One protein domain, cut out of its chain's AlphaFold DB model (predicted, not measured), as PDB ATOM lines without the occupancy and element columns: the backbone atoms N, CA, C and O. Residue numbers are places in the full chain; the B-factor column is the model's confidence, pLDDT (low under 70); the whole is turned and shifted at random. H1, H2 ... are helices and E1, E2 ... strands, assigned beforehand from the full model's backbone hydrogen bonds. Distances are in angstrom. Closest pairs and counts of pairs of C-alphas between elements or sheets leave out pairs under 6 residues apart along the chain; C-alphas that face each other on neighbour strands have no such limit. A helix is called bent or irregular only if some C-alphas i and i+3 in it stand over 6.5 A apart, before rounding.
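This is residues 112 to 117, 134 to 144, 166 to 216, 226 to 246 and 260 to 320 of the 735 residues of the protein "FHA domain-containing protein" of Trypanosoma brucei brucei (strain 927/4 GUTat10.1) (UniProt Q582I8). One long, curled sheet is folded back on itself like a sandwich joined along one side: E7, E9, E10, E2 and E3 make one leaf, E4, E5, E6 and E8 make the leaf facing it, and E1 is the hinge. The short helix H1 only grazes this sheet, and the unnamed stretches 176 to 194 and 203 to 216 hold Ser 190 and Thr 216, whose C-alphas are the farthest apart. The printed part has 150 residues, with ten named strands and one named helix in the order E1 E2 E3 E4 H1 E5 E6 E7 E8 E9 E10; the mixed sheet runs E7 E9 E10 E2 E3 E1 E4 E5 E6 E8, and the class is mostly strand. It is compact, with a radius of gyration of the C-alphas of 15.8 A, and elongated, spanning 55 by 30 by 29 A.

Start at E1, residues 112 to 117, the hinge of a folded sheet, one sheet bent back into two leaves that face each other. Its pairing is staggered: residues 112 to 114 pair with E4, residues 195 to 202, parallel (N 199 and O 113, 2.9 A), and residues 114 to 117 with E3, residues 168 to 175, antiparallel (N 175 and O 114, 2.8 A). Beyond E3 look for antiparallel neighbours: E2, residues 136 to 143 (N 141 and O 168, 2.7 A), E10, residues 312 to 319 (N 315 and O 140, 2.7 A), E9, residues 302 to 308 (N 314 and O 306, 2.7 A), and the edge strand E7, residues 278 to 280 (N 307 and O 279, 2.7 A). E9 and E10 form a hairpin. Beyond E4, also antiparallel, come E5, residues 235 to 244 (N 198 and O 239, 2.8 A), E6, residues 261 to 271 (N 238 and O 268, 2.8 A), and the edge strand E8, residues 289 to 291 (N 291 and O 267, 2.7 A). H1, residues 226 to 229, only grazes the sheet and is too short for an O i to N i+4 pair.

Find C-alpha 112 at (-5.801, -35.571, 2.953), where E1 begins. E6 is the longest strand by residues, 29.4 A from C-alpha 261 at (-8.338, -24.540, -9.610), and bends by 53 degrees at residue 265; E5 measures 28.8 A and E2 23.6 A. E10 ends at C-alpha 319, (-8.022, -33.832, -15.352).

The C-alphas of Ser 190 and Thr 216 are 56.2 A apart. Four cuts leave C-alpha gaps of 14.6 A from 117 to 134, 9.9 A from 144 to 166, 12.7 A from 216 to 226 and 7.0 A from 246 to 260. E3 to E4 is a long link of 19 residues. The mean pLDDT of the printed part is 70.4, and 68 residues are under 70, among them 175 to 192 and 291 to 302.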
ATOM      1  N   VAL A 112      -6.141 -34.221   3.421       56.50
ATOM      2  CA  VAL A 112      -5.801 -35.571   2.953       56.50
ATOM      3  C   VAL A 112      -7.093 -36.313   2.629       56.50
ATOM      4  O   VAL A 112      -7.928 -36.543   3.502       56.50
ATOM      5  N   THR A 113      -7.262 -36.682   1.364       59.44
ATOM      6  CA  THR A 113      -8.448 -37.375   0.842       59.44
ATOM      7  C   THR A 113      -8.034 -38.663   0.129       59.44
ATOM      8  O   THR A 113      -6.936 -38.758  -0.422       59.44
ATOM      9  N   SER A 114      -8.889 -39.684   0.171       58.14
ATOM     10  CA  SER A 114      -8.723 -40.892  -0.651       58.14
ATOM     11  C   SER A 114      -9.438 -40.702  -1.987       58.14
ATOM     12  O   SER A 114     -10.383 -39.921  -2.063       58.14
ATOM     13  N   ILE A 115      -9.033 -41.411  -3.039       66.63
ATOM     14  CA  ILE A 115      -9.867 -41.511  -4.245       66.63
ATOM     15  C   ILE A 115     -10.886 -42.644  -4.141       66.63
ATOM     16  O   ILE A 115     -10.605 -43.689  -3.555       66.63
ATOM     17  N   VAL A 116     -12.033 -42.466  -4.791       56.29
ATOM     18  CA  VAL A 116     -13.015 -43.527  -5.044       56.29
ATOM     19  C   VAL A 116     -13.368 -43.574  -6.528       56.29
ATOM     20  O   VAL A 116     -13.354 -42.525  -7.176       56.29
ATOM     21  N   PRO A 117     -13.658 -44.760  -7.096       65.10
ATOM     22  CA  PRO A 117     -14.155 -44.861  -8.462       65.10
ATOM     23  C   PRO A 117     -15.395 -43.986  -8.633       65.10
ATOM     24  O   PRO A 117     -16.286 -43.996  -7.782       65.10
ATOM     25  N   LEU A 134     -12.125 -29.331  -7.920       69.12
ATOM     26  CA  LEU A 134     -11.394 -30.511  -7.474       69.12
ATOM     27  C   LEU A 134     -10.714 -31.277  -8.623       69.12
ATOM     28  O   LEU A 134     -11.285 -31.414  -9.696       69.12
ATOM     29  N   PRO A 135      -9.533 -31.866  -8.404       70.19
ATOM     30  CA  PRO A 135      -8.927 -32.801  -9.347       70.19
ATOM     31  C   PRO A 135      -9.810 -34.031  -9.622       70.19
ATOM     32  O   PRO A 135     -10.301 -34.665  -8.687       70.19
ATOM     33  N   VAL A 136      -9.932 -34.428 -10.893       71.49
ATOM     34  CA  VAL A 136     -10.476 -35.739 -11.298       71.49
ATOM     35  C   VAL A 136      -9.336 -36.586 -11.848       71.49
ATOM     36  O   VAL A 136      -8.546 -36.113 -12.663       71.49
ATOM     37  N   MET A 137      -9.231 -37.842 -11.421       75.75
ATOM     38  CA  MET A 137      -8.166 -38.746 -11.863       75.75
ATOM     39  C   MET A 137      -8.717 -39.797 -12.824       75.75
ATOM     40  O   MET A 137      -9.791 -40.350 -12.618       75.75
ATOM     41  N   GLN A 138      -7.973 -40.107 -13.876       78.13
ATOM     42  CA  GLN A 138      -8.286 -41.169 -14.824       78.13
ATOM     43  C   GLN A 138      -7.124 -42.160 -14.850       78.13
ATOM     44  O   GLN A 138      -6.024 -41.806 -15.268       78.13
ATOM     45  N   MET A 139      -7.362 -43.399 -14.427       79.78
ATOM     46  CA  MET A 139      -6.358 -44.464 -14.409       79.78
ATOM     47  C   MET A 139      -6.596 -45.410 -15.583       79.78
ATOM     48  O   MET A 139      -7.692 -45.942 -15.748       79.78
ATOM     49  N   THR A 140      -5.580 -45.611 -16.414       81.24
ATOM     50  CA  THR A 140      -5.599 -46.529 -17.556       81.24
ATOM     51  C   THR A 140      -4.620 -47.657 -17.300       81.24
ATOM     52  O   THR A 140      -3.426 -47.421 -17.173       81.24
ATOM     53  N   TRP A 141      -5.121 -48.876 -17.235       80.48
ATOM     54  CA  TRP A 141      -4.354 -50.087 -17.028       80.48
ATOM     55  C   TRP A 141      -4.049 -50.768 -18.361       80.48
ATOM     56  O   TRP A 141      -4.921 -50.843 -19.222       80.48
ATOM     57  N   GLU A 142      -2.838 -51.284 -18.518       80.63
ATOM     58  CA  GLU A 142      -2.353 -51.991 -19.704       80.63
ATOM     59  C   GLU A 142      -1.515 -53.202 -19.276       80.63
ATOM     60  O   GLU A 142      -0.762 -53.132 -18.303       80.63
ATOM     61  N   LEU A 143      -1.665 -54.321 -19.989       72.98
ATOM     62  CA  LEU A 143      -0.846 -55.518 -19.803       72.98
ATOM     63  C   LEU A 143       0.344 -55.463 -20.775       72.98
ATOM     64  O   LEU A 143       0.155 -55.563 -21.986       72.98
ATOM     65  N   LEU A 144       1.558 -55.322 -20.246       69.01
ATOM     66  CA  LEU A 144       2.806 -55.425 -21.000       69.01
ATOM     67  C   LEU A 144       2.994 -56.892 -21.413       69.01
ATOM     68  O   LEU A 144       2.992 -57.786 -20.560       69.01
ATOM     69  N   GLY A 166      -5.640 -55.675 -23.706       57.03
ATOM     70  CA  GLY A 166      -6.664 -54.638 -23.644       57.03
ATOM     71  C   GLY A 166      -6.289 -53.552 -22.640       57.03
ATOM     72  O   GLY A 166      -5.872 -53.855 -21.522       57.03
ATOM     73  N   LYS A 167      -6.466 -52.284 -23.025       66.47
ATOM     74  CA  LYS A 167      -6.364 -51.152 -22.099       66.47
ATOM     75  C   LYS A 167      -7.684 -50.992 -21.346       66.47
ATOM     76  O   LYS A 167      -8.745 -50.967 -21.967       66.47
ATOM     77  N   PHE A 168      -7.632 -50.844 -20.026       68.12
ATOM     78  CA  PHE A 168      -8.810 -50.656 -19.174       68.12
ATOM     79  C   PHE A 168      -8.748 -49.319 -18.451       68.12
ATOM     80  O   PHE A 168      -7.827 -49.066 -17.684       68.12
ATOM     81  N   CYS A 169      -9.738 -48.461 -18.675       70.43
ATOM     82  CA  CYS A 169      -9.781 -47.114 -18.116       70.43
ATOM     83  C   CYS A 169     -10.850 -47.001 -17.022       70.43
ATOM     84  O   CYS A 169     -11.995 -47.399 -17.239       70.43
ATOM     85  N   VAL A 170     -10.490 -46.440 -15.868       69.82
ATOM     86  CA  VAL A 170     -11.394 -46.166 -14.741       69.82
ATOM     87  C   VAL A 170     -11.187 -44.719 -14.284       69.82
ATOM     88  O   VAL A 170     -10.050 -44.267 -14.130       69.82
ATOM     89  N   ARG A 171     -12.280 -43.971 -14.092       71.13
ATOM     90  CA  ARG A 171     -12.251 -42.615 -13.523       71.13
ATOM     91  C   ARG A 171     -12.467 -42.659 -12.018       71.13
ATOM     92  O   ARG A 171     -13.222 -43.487 -11.519       71.13
ATOM     93  N   TYR A 172     -11.800 -41.751 -11.324       71.90
ATOM     94  CA  TYR A 172     -11.801 -41.633  -9.881       71.90
ATOM     95  C   TYR A 172     -12.030 -40.178  -9.471       71.90
ATOM     96  O   TYR A 172     -11.453 -39.248 -10.046       71.90
ATOM     97  N   CYS A 173     -12.841 -40.001  -8.436       71.08
ATOM     98  CA  CYS A 173     -13.120 -38.724  -7.796       71.08
ATOM     99  C   CYS A 173     -12.506 -38.706  -6.394       71.08
ATOM    100  O   CYS A 173     -12.236 -39.753  -5.803       71.08
ATOM    101  N   LEU A 174     -12.306 -37.513  -5.842       72.62
ATOM    102  CA  LEU A 174     -11.911 -37.372  -4.443       72.62
ATOM    103  C   LEU A 174     -13.057 -37.790  -3.527       72.62
ATOM    104  O   LEU A 174     -14.214 -37.500  -3.819       72.62
ATOM    105  N   ALA A 175     -12.731 -38.431  -2.412       67.15
ATOM    106  CA  ALA A 175     -13.689 -38.857  -1.407       67.15
ATOM    107  C   ALA A 175     -13.522 -38.084  -0.100       67.15
ATOM    108  O   ALA A 175     -12.415 -37.763   0.340       67.15
ATOM    109  N   SER A 176     -14.625 -37.821   0.582       63.99
ATOM    110  CA  SER A 176     -14.599 -37.348   1.959       63.99
ATOM    111  C   SER A 176     -13.905 -38.377   2.863       63.99
ATOM    112  O   SER A 176     -13.700 -39.535   2.496       63.99
ATOM    113  N   LYS A 177     -13.606 -37.989   4.106       61.50
ATOM    114  CA  LYS A 177     -13.102 -38.914   5.139       61.50
ATOM    115  C   LYS A 177     -14.010 -40.134   5.386       61.50
ATOM    116  O   LYS A 177     -13.567 -41.097   6.000       61.50
ATOM    117  N   TYR A 178     -15.263 -40.080   4.928       61.31
ATOM    118  CA  TYR A 178     -16.246 -41.156   5.031       61.31
ATOM    119  C   TYR A 178     -16.306 -42.055   3.784       61.31
ATOM    120  O   TYR A 178     -17.106 -42.980   3.755       61.31
ATOM    121  N   GLY A 179     -15.482 -41.803   2.760       57.29
ATOM    122  CA  GLY A 179     -15.472 -42.577   1.513       57.29
ATOM    123  C   GLY A 179     -16.485 -42.111   0.461       57.29
ATOM    124  O   GLY A 179     -16.464 -42.607  -0.657       57.29
ATOM    125  N   GLU A 180     -17.329 -41.129   0.772       62.33
ATOM    126  CA  GLU A 180     -18.296 -40.583  -0.191       62.33
ATOM    127  C   GLU A 180     -17.628 -39.617  -1.180       62.33
ATOM    128  O   GLU A 180     -16.859 -38.764  -0.723       62.33
ATOM    129  N   PRO A 181     -17.921 -39.681  -2.495       64.03
ATOM    130  CA  PRO A 181     -17.390 -38.740  -3.479       64.03
ATOM    131  C   PRO A 181     -17.700 -37.287  -3.092       64.03
ATOM    132  O   PRO A 181     -18.861 -36.932  -2.893       64.03
ATOM    133  N   LEU A 182     -16.673 -36.441  -3.015       65.44
ATOM    134  CA  LEU A 182     -16.819 -35.002  -2.800       65.44
ATOM    135  C   LEU A 182     -17.460 -34.380  -4.038       65.44
ATOM    136  O   LEU A 182     -16.855 -34.361  -5.115       65.44
ATOM    137  N   ARG A 183     -18.682 -33.863  -3.900       64.55
ATOM    138  CA  ARG A 183     -19.351 -33.167  -5.001       64.55
ATOM    139  C   ARG A 183     -18.934 -31.698  -5.004       64.55
ATOM    140  O   ARG A 183     -18.729 -31.133  -3.934       64.55
ATOM    141  N   PRO A 184     -18.886 -31.031  -6.171       60.51
ATOM    142  CA  PRO A 184     -18.651 -29.587  -6.232       60.51
ATOM    143  C   PRO A 184     -19.621 -28.779  -5.356       60.51
ATOM    144  O   PRO A 184     -19.250 -27.741  -4.831       60.51
ATOM    145  N   THR A 185     -20.849 -29.277  -5.171       58.27
ATOM    146  CA  THR A 185     -21.884 -28.669  -4.319       58.27
ATOM    147  C   THR A 185     -21.555 -28.695  -2.833       58.27
ATOM    148  O   THR A 185     -22.078 -27.874  -2.087       58.27
ATOM    149  N   ASP A 186     -20.707 -29.625  -2.399       59.28
ATOM    150  CA  ASP A 186     -20.387 -29.830  -0.983       59.28
ATOM    151  C   ASP A 186     -19.235 -28.921  -0.531       59.28
ATOM    152  O   ASP A 186     -18.849 -28.910   0.638       59.28
ATOM    153  N   ILE A 187     -18.661 -28.165  -1.469       62.35
ATOM    154  CA  ILE A 187     -17.447 -27.393  -1.272       62.35
ATOM    155  C   ILE A 187     -17.813 -25.923  -1.245       62.35
ATOM    156  O   ILE A 187     -18.211 -25.332  -2.247       62.35
ATOM    157  N   ASN A 188     -17.634 -25.313  -0.083       63.30
ATOM    158  CA  ASN A 188     -17.701 -23.870   0.018       63.30
ATOM    159  C   ASN A 188     -16.442 -23.281  -0.645       63.30
ATOM    160  O   ASN A 188     -15.347 -23.439  -0.109       63.30
ATOM    161  N   GLU A 189     -16.589 -22.621  -1.803       61.88
ATOM    162  CA  GLU A 189     -15.469 -22.027  -2.566       61.88
ATOM    163  C   GLU A 189     -14.611 -21.081  -1.703       61.88
ATOM    164  O   GLU A 189     -13.408 -20.961  -1.915       61.88
ATOM    165  N   SER A 190     -15.214 -20.461  -0.683       58.09
ATOM    166  CA  SER A 190     -14.530 -19.574   0.268       58.09
ATOM    167  C   SER A 190     -13.675 -20.292   1.326       58.09
ATOM    168  O   SER A 190     -12.919 -19.637   2.036       58.09
ATOM    169  N   ALA A 191     -13.767 -21.621   1.428       63.58
ATOM    170  CA  ALA A 191     -13.065 -22.449   2.413       63.58
ATOM    171  C   ALA A 191     -12.181 -23.531   1.761       63.58
ATOM    172  O   ALA A 191     -11.882 -24.557   2.377       63.58
ATOM    173  N   LEU A 192     -11.790 -23.330   0.498       68.81
ATOM    174  CA  LEU A 192     -10.908 -24.250  -0.215       68.81
ATOM    175  C   LEU A 192      -9.518 -24.277   0.425       68.81
ATOM    176  O   LEU A 192      -8.915 -23.216   0.596       68.81
ATOM    177  N   PRO A 193      -8.969 -25.464   0.735       70.45
ATOM    178  CA  PRO A 193      -7.636 -25.530   1.287       70.45
ATOM    179  C   PRO A 193      -6.581 -25.110   0.265       70.45
ATOM    180  O   PRO A 193      -6.648 -25.518  -0.894       70.45
ATOM    181  N   GLU A 194      -5.573 -24.347   0.687       75.76
ATOM    182  CA  GLU A 194      -4.460 -23.942  -0.186       75.76
ATOM    183  C   GLU A 194      -3.752 -25.165  -0.791       75.76
ATOM    184  O   GLU A 194      -3.311 -25.142  -1.943       75.76
ATOM    185  N   ARG A 195      -3.696 -26.272  -0.036       80.05
ATOM    186  CA  ARG A 195      -3.083 -27.526  -0.473       80.05
ATOM    187  C   ARG A 195      -3.998 -28.715  -0.255       80.05
ATOM    188  O   ARG A 195      -4.681 -28.854   0.756       80.05
ATOM    189  N   LEU A 196      -3.964 -29.617  -1.219       77.21
ATOM    190  CA  LEU A 196      -4.787 -30.814  -1.244       77.21
ATOM    191  C   LEU A 196      -3.882 -32.001  -1.557       77.21
ATOM    192  O   LEU A 196      -3.168 -31.985  -2.557       77.21
ATOM    193  N   THR A 197      -3.889 -33.024  -0.705       78.90
ATOM    194  CA  THR A 197      -3.156 -34.271  -0.953       78.90
ATOM    195  C   THR A 197      -4.144 -35.411  -1.133       78.90
ATOM    196  O   THR A 197      -4.990 -35.669  -0.280       78.90
ATOM    197  N   CYS A 198      -4.028 -36.117  -2.247       77.85
ATOM    198  CA  CYS A 198      -4.880 -37.243  -2.570       77.85
ATOM    199  C   CYS A 198      -4.075 -38.542  -2.553       77.85
ATOM    200  O   CYS A 198      -3.065 -38.636  -3.242       77.85
ATOM    201  N   ALA A 199      -4.507 -39.541  -1.786       80.67
ATOM    202  CA  ALA A 199      -3.856 -40.846  -1.728       80.67
ATOM    203  C   ALA A 199      -4.641 -41.903  -2.519       80.67
ATOM    204  O   ALA A 199      -5.846 -42.080  -2.342       80.67
ATOM    205  N   CYS A 200      -3.926 -42.648  -3.357       81.99
ATOM    206  CA  CYS A 200      -4.411 -43.794  -4.107       81.99
ATOM    207  C   CYS A 200      -3.636 -45.038  -3.669       81.99
ATOM    208  O   CYS A 200      -2.423 -45.109  -3.858       81.99
ATOM    209  N   ARG A 201      -4.321 -46.023  -3.083       83.64
ATOM    210  CA  ARG A 201      -3.732 -47.348  -2.860       83.64
ATOM    211  C   ARG A 201      -3.902 -48.173  -4.131       83.64
ATOM    212  O   ARG A 201      -4.981 -48.170  -4.712       83.64
ATOM    213  N   MET A 202      -2.836 -48.846  -4.546       84.07
ATOM    214  CA  MET A 202      -2.841 -49.768  -5.672       84.07
ATOM    215  C   MET A 202      -2.265 -51.105  -5.242       84.07
ATOM    216  O   MET A 202      -1.193 -51.203  -4.641       84.07
ATOM    217  N   GLY A 203      -2.964 -52.160  -5.606       83.09
ATOM    218  CA  GLY A 203      -2.554 -53.522  -5.385       83.09
ATOM    219  C   GLY A 203      -3.224 -54.461  -6.365       83.09
ATOM    220  O   GLY A 203      -3.912 -54.067  -7.310       83.09
ATOM    221  N   ARG A 204      -3.015 -55.752  -6.136       82.11
ATOM    222  CA  ARG A 204      -3.561 -56.815  -6.980       82.11
ATOM    223  C   ARG A 204      -5.076 -56.721  -7.162       82.11
ATOM    224  O   ARG A 204      -5.599 -57.107  -8.210       82.11
ATOM    225  N   ASP A 205      -5.782 -56.258  -6.137       80.23
ATOM    226  CA  ASP A 205      -7.239 -56.233  -6.132       80.23
ATOM    227  C   ASP A 205      -7.805 -55.036  -6.919       80.23
ATOM    228  O   ASP A 205      -8.934 -55.130  -7.400       80.23
ATOM    229  N   ASP A 206      -6.987 -54.019  -7.209       79.72
ATOM    230  CA  ASP A 206      -7.352 -52.850  -8.028       79.72
ATOM    231  C   ASP A 206      -7.219 -53.098  -9.537       79.72
ATOM    232  O   ASP A 206      -7.813 -52.382 -10.342       79.72
ATOM    233  N   ILE A 207      -6.486 -54.144  -9.940       76.62
ATOM    234  CA  ILE A 207      -6.364 -54.540 -11.348       76.62
ATOM    235  C   ILE A 207      -7.775 -54.843 -11.897       76.62
ATOM    236  O   ILE A 207      -8.484 -55.685 -11.324       76.62
ATOM    237  N   PRO A 208      -8.204 -54.221 -13.011       74.40
ATOM    238  CA  PRO A 208      -9.492 -54.505 -13.633       74.40
ATOM    239  C   PRO A 208      -9.724 -56.007 -13.839       74.40
ATOM    240  O   PRO A 208      -8.847 -56.719 -14.332       74.40
ATOM    241  N   GLN A 209     -10.913 -56.497 -13.463       67.92
ATOM    242  CA  GLN A 209     -11.285 -57.920 -13.564       67.92
ATOM    243  C   GLN A 209     -10.917 -58.574 -14.907       67.92
ATOM    244  O   GLN A 209     -10.367 -59.676 -14.867       67.92
ATOM    245  N   PRO A 210     -11.131 -57.925 -16.068       67.57
ATOM    246  CA  PRO A 210     -10.788 -58.521 -17.357       67.57
ATOM    247  C   PRO A 210      -9.290 -58.786 -17.562       67.57
ATOM    248  O   PRO A 210      -8.940 -59.678 -18.323       67.57
ATOM    249  N   MET A 211      -8.399 -58.064 -16.871       69.23
ATOM    250  CA  MET A 211      -6.950 -58.294 -16.962       69.23
ATOM    251  C   MET A 211      -6.434 -59.315 -15.938       69.23
ATOM    252  O   MET A 211      -5.315 -59.804 -16.061       69.23
ATOM    253  N   LYS A 212      -7.229 -59.657 -14.911       65.33
ATOM    254  CA  LYS A 212      -6.816 -60.564 -13.822       65.33
ATOM    255  C   LYS A 212      -6.652 -62.027 -14.263       65.33
ATOM    256  O   LYS A 212      -6.132 -62.826 -13.480       65.33
ATOM    257  N   ALA A 213      -7.112 -62.408 -15.453       55.21
ATOM    258  CA  ALA A 213      -7.087 -63.789 -15.923       55.21
ATOM    259  C   ALA A 213      -6.811 -63.867 -17.432       55.21
ATOM    260  O   ALA A 213      -7.695 -63.581 -18.231       55.21
ATOM    261  N   LEU A 214      -5.631 -64.365 -17.818       52.63
ATOM    262  CA  LEU A 214      -5.536 -65.129 -19.060       52.63
ATOM    263  C   LEU A 214      -6.089 -66.522 -18.760       52.63
ATOM    264  O   LEU A 214      -5.473 -67.293 -18.027       52.63
ATOM    265  N   ARG A 215      -7.271 -66.843 -19.288       46.62
ATOM    266  CA  ARG A 215      -7.713 -68.237 -19.396       46.62
ATOM    267  C   ARG A 215      -7.118 -68.800 -20.680       46.62
ATOM    268  O   ARG A 215      -7.613 -68.486 -21.758       46.62
ATOM    269  N   THR A 216      -6.082 -69.625 -20.580       42.98
ATOM    270  CA  THR A 216      -5.762 -70.553 -21.666       42.98
ATOM    271  C   THR A 216      -6.700 -71.749 -21.540       42.98
ATOM    272  O   THR A 216      -6.680 -72.503 -20.570       42.98
ATOM    273  N   TYR A 226      -0.730 -63.627 -14.091       65.30
ATOM    274  CA  TYR A 226       0.079 -62.406 -13.946       65.30
ATOM    275  C   TYR A 226      -0.326 -61.567 -12.733       65.30
ATOM    276  O   TYR A 226       0.511 -60.949 -12.099       65.30
ATOM    277  N   LYS A 227      -1.602 -61.580 -12.317       68.34
ATOM    278  CA  LYS A 227      -2.042 -60.887 -11.090       68.34
ATOM    279  C   LYS A 227      -1.245 -61.293  -9.837       68.34
ATOM    280  O   LYS A 227      -1.154 -60.514  -8.899       68.34
ATOM    281  N   HIS A 228      -0.693 -62.509  -9.788       70.15
ATOM    282  CA  HIS A 228       0.122 -62.981  -8.665       70.15
ATOM    283  C   HIS A 228       1.559 -62.446  -8.696       70.15
ATOM    284  O   HIS A 228       2.267 -62.606  -7.707       70.15
ATOM    285  N   THR A 229       1.962 -61.741  -9.761       69.62
ATOM    286  CA  THR A 229       3.197 -60.944  -9.798       69.62
ATOM    287  C   THR A 229       3.004 -59.541  -9.208       69.62
ATOM    288  O   THR A 229       3.912 -58.720  -9.289       69.62
ATOM    289  N   ILE A 230       1.843 -59.219  -8.636       76.37
ATOM    290  CA  ILE A 230       1.588 -57.955  -7.931       76.37
ATOM    291  C   ILE A 230       1.164 -58.278  -6.496       76.37
ATOM    292  O   ILE A 230       0.348 -59.177  -6.260       76.37
ATOM    293  N   SER A 231       1.723 -57.551  -5.524       78.51
ATOM    294  CA  SER A 231       1.360 -57.692  -4.109       78.51
ATOM    295  C   SER A 231      -0.100 -57.291  -3.856       78.51
ATOM    296  O   SER A 231      -0.663 -56.466  -4.571       78.51
ATOM    297  N   ARG A 232      -0.734 -57.851  -2.812       79.65
ATOM    298  CA  ARG A 232      -2.109 -57.462  -2.421       79.65
ATOM    299  C   ARG A 232      -2.222 -55.961  -2.164       79.65
ATOM    300  O   ARG A 232      -3.145 -55.347  -2.668       79.65
ATOM    301  N   GLU A 233      -1.239 -55.401  -1.467       80.11
ATOM    302  CA  GLU A 233      -0.969 -53.968  -1.388       80.11
ATOM    303  C   GLU A 233       0.400 -53.748  -2.043       80.11
ATOM    304  O   GLU A 233       1.410 -54.236  -1.536       80.11
ATOM    305  N   HIS A 234       0.438 -53.129  -3.226       83.29
ATOM    306  CA  HIS A 234       1.671 -52.994  -4.012       83.29
ATOM    307  C   HIS A 234       2.313 -51.631  -3.815       83.29
ATOM    308  O   HIS A 234       3.513 -51.552  -3.576       83.29
ATOM    309  N   CYS A 235       1.531 -50.558  -3.860       84.48
ATOM    310  CA  CYS A 235       2.016 -49.231  -3.520       84.48
ATOM    311  C   CYS A 235       0.889 -48.288  -3.085       84.48
ATOM    312  O   CYS A 235      -0.294 -48.543  -3.306       84.48
ATOM    313  N   VAL A 236       1.268 -47.176  -2.459       84.49
ATOM    314  CA  VAL A 236       0.382 -46.031  -2.222       84.49
ATOM    315  C   VAL A 236       0.972 -44.829  -2.926       84.49
ATOM    316  O   VAL A 236       2.106 -44.463  -2.645       84.49
ATOM    317  N   VAL A 237       0.217 -44.208  -3.822       85.37
ATOM    318  CA  VAL A 237       0.630 -42.999  -4.534       85.37
ATOM    319  C   VAL A 237      -0.094 -41.809  -3.940       85.37
ATOM    320  O   VAL A 237      -1.323 -41.796  -3.887       85.37
ATOM    321  N   ARG A 238       0.656 -40.814  -3.478       84.81
ATOM    322  CA  ARG A 238       0.115 -39.553  -2.969       84.81
ATOM    323  C   ARG A 238       0.336 -38.468  -4.010       84.81
ATOM    324  O   ARG A 238       1.455 -38.263  -4.449       84.81
ATOM    325  N   PHE A 239      -0.723 -37.783  -4.415       83.87
ATOM    326  CA  PHE A 239      -0.709 -36.666  -5.354       83.87
ATOM    327  C   PHE A 239      -0.897 -35.370  -4.585       83.87
ATOM    328  O   PHE A 239      -1.843 -35.253  -3.809       83.87
ATOM    329  N   HIS A 240      -0.036 -34.390  -4.822       83.29
ATOM    330  CA  HIS A 240      -0.086 -33.106  -4.136       83.29
ATOM    331  C   HIS A 240      -0.535 -32.012  -5.086       83.29
ATOM    332  O   HIS A 240       0.026 -31.838  -6.168       83.29
ATOM    333  N   PHE A 241      -1.519 -31.243  -4.659       80.34
ATOM    334  CA  PHE A 241      -2.092 -30.152  -5.416       80.34
ATOM    335  C   PHE A 241      -1.973 -28.851  -4.636       80.34
ATOM    336  O   PHE A 241      -2.141 -28.841  -3.417       80.34
ATOM    337  N   LYS A 242      -1.739 -27.755  -5.357       79.19
ATOM    338  CA  LYS A 242      -1.775 -26.392  -4.823       79.19
ATOM    339  C   LYS A 242      -2.906 -25.623  -5.497       79.19
ATOM    340  O   LYS A 242      -3.058 -25.706  -6.720       79.19
ATOM    341  N   LEU A 243      -3.709 -24.917  -4.712       77.27
ATOM    342  CA  LEU A 243      -4.762 -24.044  -5.212       77.27
ATOM    343  C   LEU A 243      -4.114 -22.869  -5.953       77.27
ATOM    344  O   LEU A 243      -3.236 -22.191  -5.426       77.27
ATOM    345  N   GLN A 244      -4.514 -22.646  -7.198       73.15
ATOM    346  CA  GLN A 244      -4.129 -21.479  -7.979       73.15
ATOM    347  C   GLN A 244      -5.334 -20.542  -8.036       73.15
ATOM    348  O   GLN A 244      -6.359 -20.866  -8.640       73.15
ATOM    349  N   CYS A 245      -5.199 -19.380  -7.403       64.15
ATOM    350  CA  CYS A 245      -6.099 -18.249  -7.591       64.15
ATOM    351  C   CYS A 245      -5.484 -17.330  -8.651       64.15
ATOM    352  O   CYS A 245      -4.279 -17.082  -8.624       64.15
ATOM    353  N   ALA A 246      -6.283 -16.840  -9.602       50.94
ATOM    354  CA  ALA A 246      -5.786 -15.873 -10.576       50.94
ATOM    355  C   ALA A 246      -5.240 -14.630  -9.838       50.94
ATOM    356  O   ALA A 246      -5.900 -14.157  -8.907       50.94
ATOM    357  N   PRO A 260     -10.958 -20.483  -9.189       65.48
ATOM    358  CA  PRO A 260      -9.832 -21.161  -8.559       65.48
ATOM    359  C   PRO A 260      -9.767 -22.629  -9.004       65.48
ATOM    360  O   PRO A 260     -10.799 -23.289  -9.152       65.48
ATOM    361  N   PHE A 261      -8.556 -23.144  -9.220       71.80
ATOM    362  CA  PHE A 261      -8.338 -24.540  -9.610       71.80
ATOM    363  C   PHE A 261      -7.140 -25.144  -8.878       71.80
ATOM    364  O   PHE A 261      -6.165 -24.458  -8.574       71.80
ATOM    365  N   TYR A 262      -7.180 -26.449  -8.622       73.64
ATOM    366  CA  TYR A 262      -6.037 -27.177  -8.075       73.64
ATOM    367  C   TYR A 262      -5.053 -27.576  -9.180       73.64
ATOM    368  O   TYR A 262      -5.390 -28.329 -10.097       73.64
ATOM    369  N   LYS A 263      -3.806 -27.113  -9.074       76.08
ATOM    370  CA  LYS A 263      -2.685 -27.520  -9.932       76.08
ATOM    371  C   LYS A 263      -1.950 -28.690  -9.285       76.08
ATOM    372  O   LYS A 263      -1.493 -28.557  -8.152       76.08
ATOM    373  N   TRP A 264      -1.786 -29.811  -9.991       79.06
ATOM    374  CA  TRP A 264      -0.928 -30.906  -9.516       79.06
ATOM    375  C   TRP A 264       0.532 -30.441  -9.538       79.06
ATOM    376  O   TRP A 264       1.023 -29.988 -10.577       79.06
ATOM    377  N   THR A 265       1.214 -30.515  -8.396       75.79
ATOM    378  CA  THR A 265       2.601 -30.048  -8.235       75.79
ATOM    379  C   THR A 265       3.603 -31.197  -8.205       75.79
ATOM    380  O   THR A 265       4.694 -31.086  -8.756       75.79
ATOM    381  N   SER A 266       3.251 -32.313  -7.568       79.80
ATOM    382  CA  SER A 266       4.156 -33.448  -7.339       79.80
ATOM    383  C   SER A 266       3.384 -34.691  -6.918       79.80
ATOM    384  O   SER A 266       2.207 -34.613  -6.558       79.80
ATOM    385  N   PHE A 267       4.028 -35.850  -6.939       83.10
ATOM    386  CA  PHE A 267       3.501 -37.066  -6.332       83.10
ATOM    387  C   PHE A 267       4.601 -37.798  -5.567       83.10
ATOM    388  O   PHE A 267       5.773 -37.638  -5.878       83.10
ATOM    389  N   ASP A 268       4.256 -38.618  -4.591       82.74
ATOM    390  CA  ASP A 268       5.188 -39.545  -3.954       82.74
ATOM    391  C   ASP A 268       4.600 -40.958  -3.942       82.74
ATOM    392  O   ASP A 268       3.395 -41.142  -4.131       82.74
ATOM    393  N   VAL A 269       5.461 -41.964  -3.787       80.77
ATOM    394  CA  VAL A 269       5.047 -43.369  -3.772       80.77
ATOM    395  C   VAL A 269       5.600 -44.054  -2.535       80.77
ATOM    396  O   VAL A 269       6.793 -44.004  -2.259       80.77
ATOM    397  N   THR A 270       4.734 -44.747  -1.809       80.19
ATOM    398  CA  THR A 270       5.121 -45.747  -0.816       80.19
ATOM    399  C   THR A 270       5.122 -47.102  -1.513       80.19
ATOM    400  O   THR A 270       4.051 -47.646  -1.777       80.19
ATOM    401  N   ASP A 271       6.296 -47.628  -1.871       74.20
ATOM    402  CA  ASP A 271       6.422 -48.982  -2.431       74.20
ATOM    403  C   ASP A 271       6.222 -50.013  -1.311       74.20
ATOM    404  O   ASP A 271       7.053 -50.150  -0.411       74.20
ATOM    405  N   LEU A 272       5.085 -50.708  -1.357       69.82
ATOM    406  CA  LEU A 272       4.717 -51.789  -0.441       69.82
ATOM    407  C   LEU A 272       5.027 -53.166  -1.053       69.82
ATOM    408  O   LEU A 272       4.841 -54.199  -0.404       69.82
ATOM    409  N   SER A 273       5.521 -53.209  -2.295       65.23
ATOM    410  CA  SER A 273       5.849 -54.455  -2.966       65.23
ATOM    411  C   SER A 273       7.127 -55.047  -2.362       65.23
ATOM    412  O   SER A 273       8.181 -54.414  -2.260       65.23
ATOM    413  N   SER A 274       7.041 -56.291  -1.890       55.07
ATOM    414  CA  SER A 274       8.158 -56.944  -1.207       55.07
ATOM    415  C   SER A 274       9.304 -57.286  -2.164       55.07
ATOM    416  O   SER A 274      10.456 -57.237  -1.734       55.07
ATOM    417  N   SER A 275       9.012 -57.563  -3.443       60.53
ATOM    418  CA  SER A 275      10.003 -58.016  -4.434       60.53
ATOM    419  C   SER A 275       9.946 -57.320  -5.798       60.53
ATOM    420  O   SER A 275      10.992 -57.147  -6.416       60.53
ATOM    421  N   ASN A 276       8.768 -56.902  -6.276       69.18
ATOM    422  CA  ASN A 276       8.585 -56.622  -7.707       69.18
ATOM    423  C   ASN A 276       8.719 -55.146  -8.098       69.18
ATOM    424  O   ASN A 276       8.774 -54.862  -9.285       69.18
ATOM    425  N   GLY A 277       8.817 -54.235  -7.127       74.67
ATOM    426  CA  GLY A 277       9.037 -52.810  -7.350       74.67
ATOM    427  C   GLY A 277       7.849 -52.082  -7.982       74.67
ATOM    428  O   GLY A 277       6.977 -52.665  -8.632       74.67
ATOM    429  N   THR A 278       7.825 -50.766  -7.807       82.53
ATOM    430  CA  THR A 278       7.029 -49.861  -8.643       82.53
ATOM    431  C   THR A 278       7.987 -49.031  -9.482       82.53
ATOM    432  O   THR A 278       8.944 -48.483  -8.941       82.53
ATOM    433  N   TYR A 279       7.755 -48.925 -10.785       80.81
ATOM    434  CA  TYR A 279       8.604 -48.161 -11.698       80.81
ATOM    435  C   TYR A 279       7.803 -47.023 -12.323       80.81
ATOM    436  O   TYR A 279       6.613 -47.174 -12.570       80.81
ATOM    437  N   CYS A 280       8.436 -45.889 -12.590       79.88
ATOM    438  CA  CYS A 280       7.918 -44.869 -13.490       79.88
ATOM    439  C   CYS A 280       8.729 -44.934 -14.777       79.88
ATOM    440  O   CYS A 280       9.928 -44.639 -14.765       79.88
ATOM    441  N   ARG A 281       8.092 -45.361 -15.873       72.18
ATOM    442  CA  ARG A 281       8.791 -45.802 -17.092       72.18
ATOM    443  C   ARG A 281       9.813 -46.894 -16.743       72.18
ATOM    444  O   ARG A 281       9.423 -47.977 -16.333       72.18
ATOM    445  N   THR A 282      11.103 -46.594 -16.831       69.50
ATOM    446  CA  THR A 282      12.216 -47.501 -16.514       69.50
ATOM    447  C   THR A 282      12.832 -47.244 -15.134       69.50
ATOM    448  O   THR A 282      13.690 -48.006 -14.691       69.50
ATOM    449  N   VAL A 283      12.404 -46.194 -14.425       71.25
ATOM    450  CA  VAL A 283      13.016 -45.756 -13.163       71.25
ATOM    451  C   VAL A 283      12.266 -46.349 -11.980       71.25
ATOM    452  O   VAL A 283      11.082 -46.077 -11.791       71.25
ATOM    453  N   ARG A 284      12.949 -47.129 -11.139       80.52
ATOM    454  CA  ARG A 284      12.358 -47.656  -9.903       80.52
ATOM    455  C   ARG A 284      12.040 -46.514  -8.935       80.52
ATOM    456  O   ARG A 284      12.904 -45.700  -8.616       80.52
ATOM    457  N   LEU A 285      10.802 -46.470  -8.459       78.23
ATOM    458  CA  LEU A 285      10.357 -45.526  -7.444       78.23
ATOM    459  C   LEU A 285      10.696 -46.059  -6.051       78.23
ATOM    460  O   LEU A 285      10.588 -47.253  -5.775       78.23
ATOM    461  N   PHE A 286      11.102 -45.160  -5.167       69.05
ATOM    462  CA  PHE A 286      11.545 -45.443  -3.814       69.05
ATOM    463  C   PHE A 286      10.532 -44.881  -2.812       69.05
ATOM    464  O   PHE A 286      10.087 -43.740  -2.977       69.05
ATOM    465  N   PRO A 287      10.221 -45.628  -1.736       68.91
ATOM    466  CA  PRO A 287       9.484 -45.090  -0.599       68.91
ATOM    467  C   PRO A 287      10.081 -43.762  -0.120       68.91
ATOM    468  O   PRO A 287      11.300 -43.575  -0.154       68.91
ATOM    469  N   SER A 288       9.222 -42.849   0.334       63.21
ATOM    470  CA  SER A 288       9.602 -41.552   0.923       63.21
ATOM    471  C   SER A 288      10.234 -40.532  -0.032       63.21
ATOM    472  O   SER A 288      10.688 -39.484   0.423       63.21
ATOM    473  N   HIS A 289      10.249 -40.790  -1.342       65.11
ATOM    474  CA  HIS A 289      10.731 -39.827  -2.331       65.11
ATOM    475  C   HIS A 289       9.557 -39.098  -2.982       65.11
ATOM    476  O   HIS A 289       8.640 -39.725  -3.513       65.11
ATOM    477  N   ARG A 290       9.603 -37.761  -2.952       71.36
ATOM    478  CA  ARG A 290       8.651 -36.901  -3.657       71.36
ATOM    479  C   ARG A 290       9.177 -36.621  -5.061       71.36
ATOM    480  O   ARG A 290      10.268 -36.089  -5.243       71.36
ATOM    481  N   TYR A 291       8.393 -37.013  -6.048       69.12
ATOM    482  CA  TYR A 291       8.672 -36.896  -7.467       69.12
ATOM    483  C   TYR A 291       7.921 -35.693  -8.045       69.12
ATOM    484  O   TYR A 291       6.690 -35.645  -8.087       69.12
ATOM    485  N   SER A 292       8.679 -34.705  -8.507       62.98
ATOM    486  CA  SER A 292       8.196 -33.544  -9.250       62.98
ATOM    487  C   SER A 292       8.786 -33.612 -10.658       62.98
ATOM    488  O   SER A 292       9.943 -33.277 -10.889       62.98
ATOM    489  N   PHE A 293       8.006 -34.093 -11.627       57.29
ATOM    490  CA  PHE A 293       8.438 -34.116 -13.024       57.29
ATOM    491  C   PHE A 293       7.348 -33.525 -13.915       57.29
ATOM    492  O   PHE A 293       6.187 -33.924 -13.791       57.29
ATOM    493  N   PRO A 294       7.680 -32.638 -14.868       50.65
ATOM    494  CA  PRO A 294       6.786 -32.370 -15.980       50.65
ATOM    495  C   PRO A 294       6.729 -33.631 -16.856       50.65
ATOM    496  O   PRO A 294       7.596 -33.888 -17.693       50.65
ATOM    497  N   LEU A 295       5.720 -34.468 -16.626       47.15
ATOM    498  CA  LEU A 295       5.469 -35.643 -17.442       47.15
ATOM    499  C   LEU A 295       4.838 -35.229 -18.778       47.15
ATOM    500  O   LEU A 295       3.677 -34.848 -18.858       47.15
ATOM    501  N   THR A 296       5.645 -35.395 -19.824       40.35
ATOM    502  CA  THR A 296       5.338 -35.376 -21.267       40.35
ATOM    503  C   THR A 296       5.153 -34.014 -21.946       40.35
ATOM    504  O   THR A 296       4.396 -33.146 -21.533       40.35
ATOM    505  N   ARG A 297       5.893 -33.870 -23.059       36.48
ATOM    506  CA  ARG A 297       6.004 -32.713 -23.965       36.48
ATOM    507  C   ARG A 297       4.772 -32.514 -24.870       36.48
ATOM    508  O   ARG A 297       4.894 -31.943 -25.948       36.48
ATOM    509  N   THR A 298       3.597 -32.984 -24.468       39.89
ATOM    510  CA  THR A 298       2.372 -32.896 -25.275       39.89
ATOM    511  C   THR A 298       1.271 -32.217 -24.476       39.89
ATOM    512  O   THR A 298       0.848 -32.719 -23.438       39.89
ATOM    513  N   ASN A 299       0.836 -31.057 -24.971       35.93
ATOM    514  CA  ASN A 299      -0.213 -30.210 -24.408       35.93
ATOM    515  C   ASN A 299      -1.450 -31.020 -23.988       35.93
ATOM    516  O   ASN A 299      -2.115 -31.596 -24.844       35.93
ATOM    517  N   ALA A 300      -1.744 -31.049 -22.683       47.70
ATOM    518  CA  ALA A 300      -3.060 -30.776 -22.082       47.70
ATOM    519  C   ALA A 300      -3.208 -31.445 -20.703       47.70
ATOM    520  O   ALA A 300      -3.732 -30.821 -19.791       47.70
ATOM    521  N   ALA A 301      -2.693 -32.661 -20.498       51.80
ATOM    522  CA  ALA A 301      -2.929 -33.415 -19.264       51.80
ATOM    523  C   ALA A 301      -1.625 -33.796 -18.558       51.80
ATOM    524  O   ALA A 301      -0.749 -34.418 -19.150       51.80
ATOM    525  N   GLN A 302      -1.532 -33.475 -17.268       66.57
ATOM    526  CA  GLN A 302      -0.488 -34.009 -16.402       66.57
ATOM    527  C   GLN A 302      -0.772 -35.507 -16.191       66.57
ATOM    528  O   GLN A 302      -1.879 -35.876 -15.783       66.57
ATOM    529  N   CYS A 303       0.191 -36.385 -16.487       75.60
ATOM    530  CA  CYS A 303       0.012 -37.836 -16.369       75.60
ATOM    531  C   CYS A 303       1.233 -38.538 -15.772       75.60
ATOM    532  O   CYS A 303       2.335 -38.187 -16.145       75.60
ATOM    533  N   VAL A 304       1.080 -39.558 -14.928       78.27
ATOM    534  CA  VAL A 304       2.181 -40.438 -14.486       78.27
ATOM    535  C   VAL A 304       1.960 -41.856 -14.999       78.27
ATOM    536  O   VAL A 304       0.841 -42.353 -14.974       78.27
ATOM    537  N   GLU A 305       3.016 -42.506 -15.477       84.96
ATOM    538  CA  GLU A 305       2.988 -43.899 -15.932       84.96
ATOM    539  C   GLU A 305       3.711 -44.762 -14.907       84.96
ATOM    540  O   GLU A 305       4.914 -44.614 -14.725       84.96
ATOM    541  N   LEU A 306       2.975 -45.636 -14.226       86.70
ATOM    542  CA  LEU A 306       3.484 -46.513 -13.183       86.70
ATOM    543  C   LEU A 306       3.443 -47.960 -13.651       86.70
ATOM    544  O   LEU A 306       2.370 -48.516 -13.855       86.70
ATOM    545  N   GLN A 307       4.595 -48.594 -13.783       86.07
ATOM    546  CA  GLN A 307       4.683 -50.025 -14.000       86.07
ATOM    547  C   GLN A 307       4.715 -50.750 -12.642       86.07
ATOM    548  O   GLN A 307       5.581 -50.513 -11.797       86.07
ATOM    549  N   LEU A 308       3.732 -51.623 -12.428       83.05
ATOM    550  CA  LEU A 308       3.544 -52.439 -11.234       83.05
ATOM    551  C   LEU A 308       4.048 -53.857 -11.540       83.05
ATOM    552  O   LEU A 308       3.423 -54.619 -12.285       83.05
ATOM    553  N   GLY A 309       5.207 -54.208 -10.981       73.80
ATOM    554  CA  GLY A 309       5.906 -55.440 -11.337       73.80
ATOM    555  C   GLY A 309       6.359 -55.464 -12.800       73.80
ATOM    556  O   GLY A 309       6.766 -54.450 -13.356       73.80
ATOM    557  N   THR A 310       6.320 -56.632 -13.437       70.38
ATOM    558  CA  THR A 310       6.833 -56.838 -14.807       70.38
ATOM    559  C   THR A 310       5.768 -56.753 -15.897       70.38
ATOM    560  O   THR A 310       6.115 -56.664 -17.067       70.38
ATOM    561  N   HIS A 311       4.481 -56.800 -15.538       73.22
ATOM    562  CA  HIS A 311       3.409 -57.052 -16.508       73.22
ATOM    563  C   HIS A 311       2.342 -55.973 -16.583       73.22
ATOM    564  O   HIS A 311       1.612 -55.946 -17.563       73.22
ATOM    565  N   TYR A 312       2.203 -55.100 -15.589       80.23
ATOM    566  CA  TYR A 312       1.107 -54.136 -15.586       80.23
ATOM    567  C   TYR A 312       1.639 -52.719 -15.616       80.23
ATOM    568  O   TYR A 312       2.452 -52.343 -14.778       80.23
ATOM    569  N   GLN A 313       1.127 -51.926 -16.543       85.23
ATOM    570  CA  GLN A 313       1.337 -50.491 -16.597       85.23
ATOM    571  C   GLN A 313       0.029 -49.785 -16.232       85.23
ATOM    572  O   GLN A 313      -1.034 -50.123 -16.742       85.23
ATOM    573  N   CYS A 314       0.100 -48.814 -15.332       86.51
ATOM    574  CA  CYS A 314      -0.999 -47.968 -14.899       86.51
ATOM    575  C   CYS A 314      -0.655 -46.509 -15.219       86.51
ATOM    576  O   CYS A 314       0.229 -45.913 -14.607       86.51
ATOM    577  N   THR A 315      -1.344 -45.922 -16.189       84.81
ATOM    578  CA  THR A 315      -1.225 -44.509 -16.548       84.81
ATOM    579  C   THR A 315      -2.293 -43.705 -15.821       84.81
ATOM    580  O   THR A 315      -3.481 -43.850 -16.097       84.81
ATOM    581  N   ILE A 316      -1.885 -42.812 -14.929       83.09
ATOM    582  CA  ILE A 316      -2.769 -41.959 -14.137       83.09
ATOM    583  C   ILE A 316      -2.729 -40.557 -14.730       83.09
ATOM    584  O   ILE A 316      -1.692 -39.902 -14.716       83.09
ATOM    585  N   ARG A 317      -3.852 -40.084 -15.259       79.47
ATOM    586  CA  ARG A 317      -4.032 -38.724 -15.775       79.47
ATOM    587  C   ARG A 317      -4.827 -37.909 -14.772       79.47
ATOM    588  O   ARG A 317      -5.871 -38.362 -14.316       79.47
ATOM    589  N   VAL A 318      -4.374 -36.699 -14.471       74.03
ATOM    590  CA  VAL A 318      -5.163 -35.729 -13.708       74.03
ATOM    591  C   VAL A 318      -5.845 -34.790 -14.696       74.03
ATOM    592  O   VAL A 318      -5.195 -34.102 -15.483       74.03
ATOM    593  N   LEU A 319      -7.167 -34.763 -14.640       68.74
ATOM    594  CA  LEU A 319      -8.022 -33.832 -15.352       68.74
ATOM    595  C   LEU A 319      -8.302 -32.655 -14.408       68.74
ATOM    596  O   LEU A 319      -8.968 -32.815 -13.386       68.74
ATOM    597  N   GLY A 320      -7.763 -31.477 -14.728       58.48
ATOM    598  CA  GLY A 320      -7.973 -30.255 -13.950       58.48
ATOM    599  C   GLY A 320      -7.902 -29.004 -14.824       58.48
ATOM    600  O   GLY A 320      -7.147 -28.994 -15.797       58.48
TER     601      GLY A 320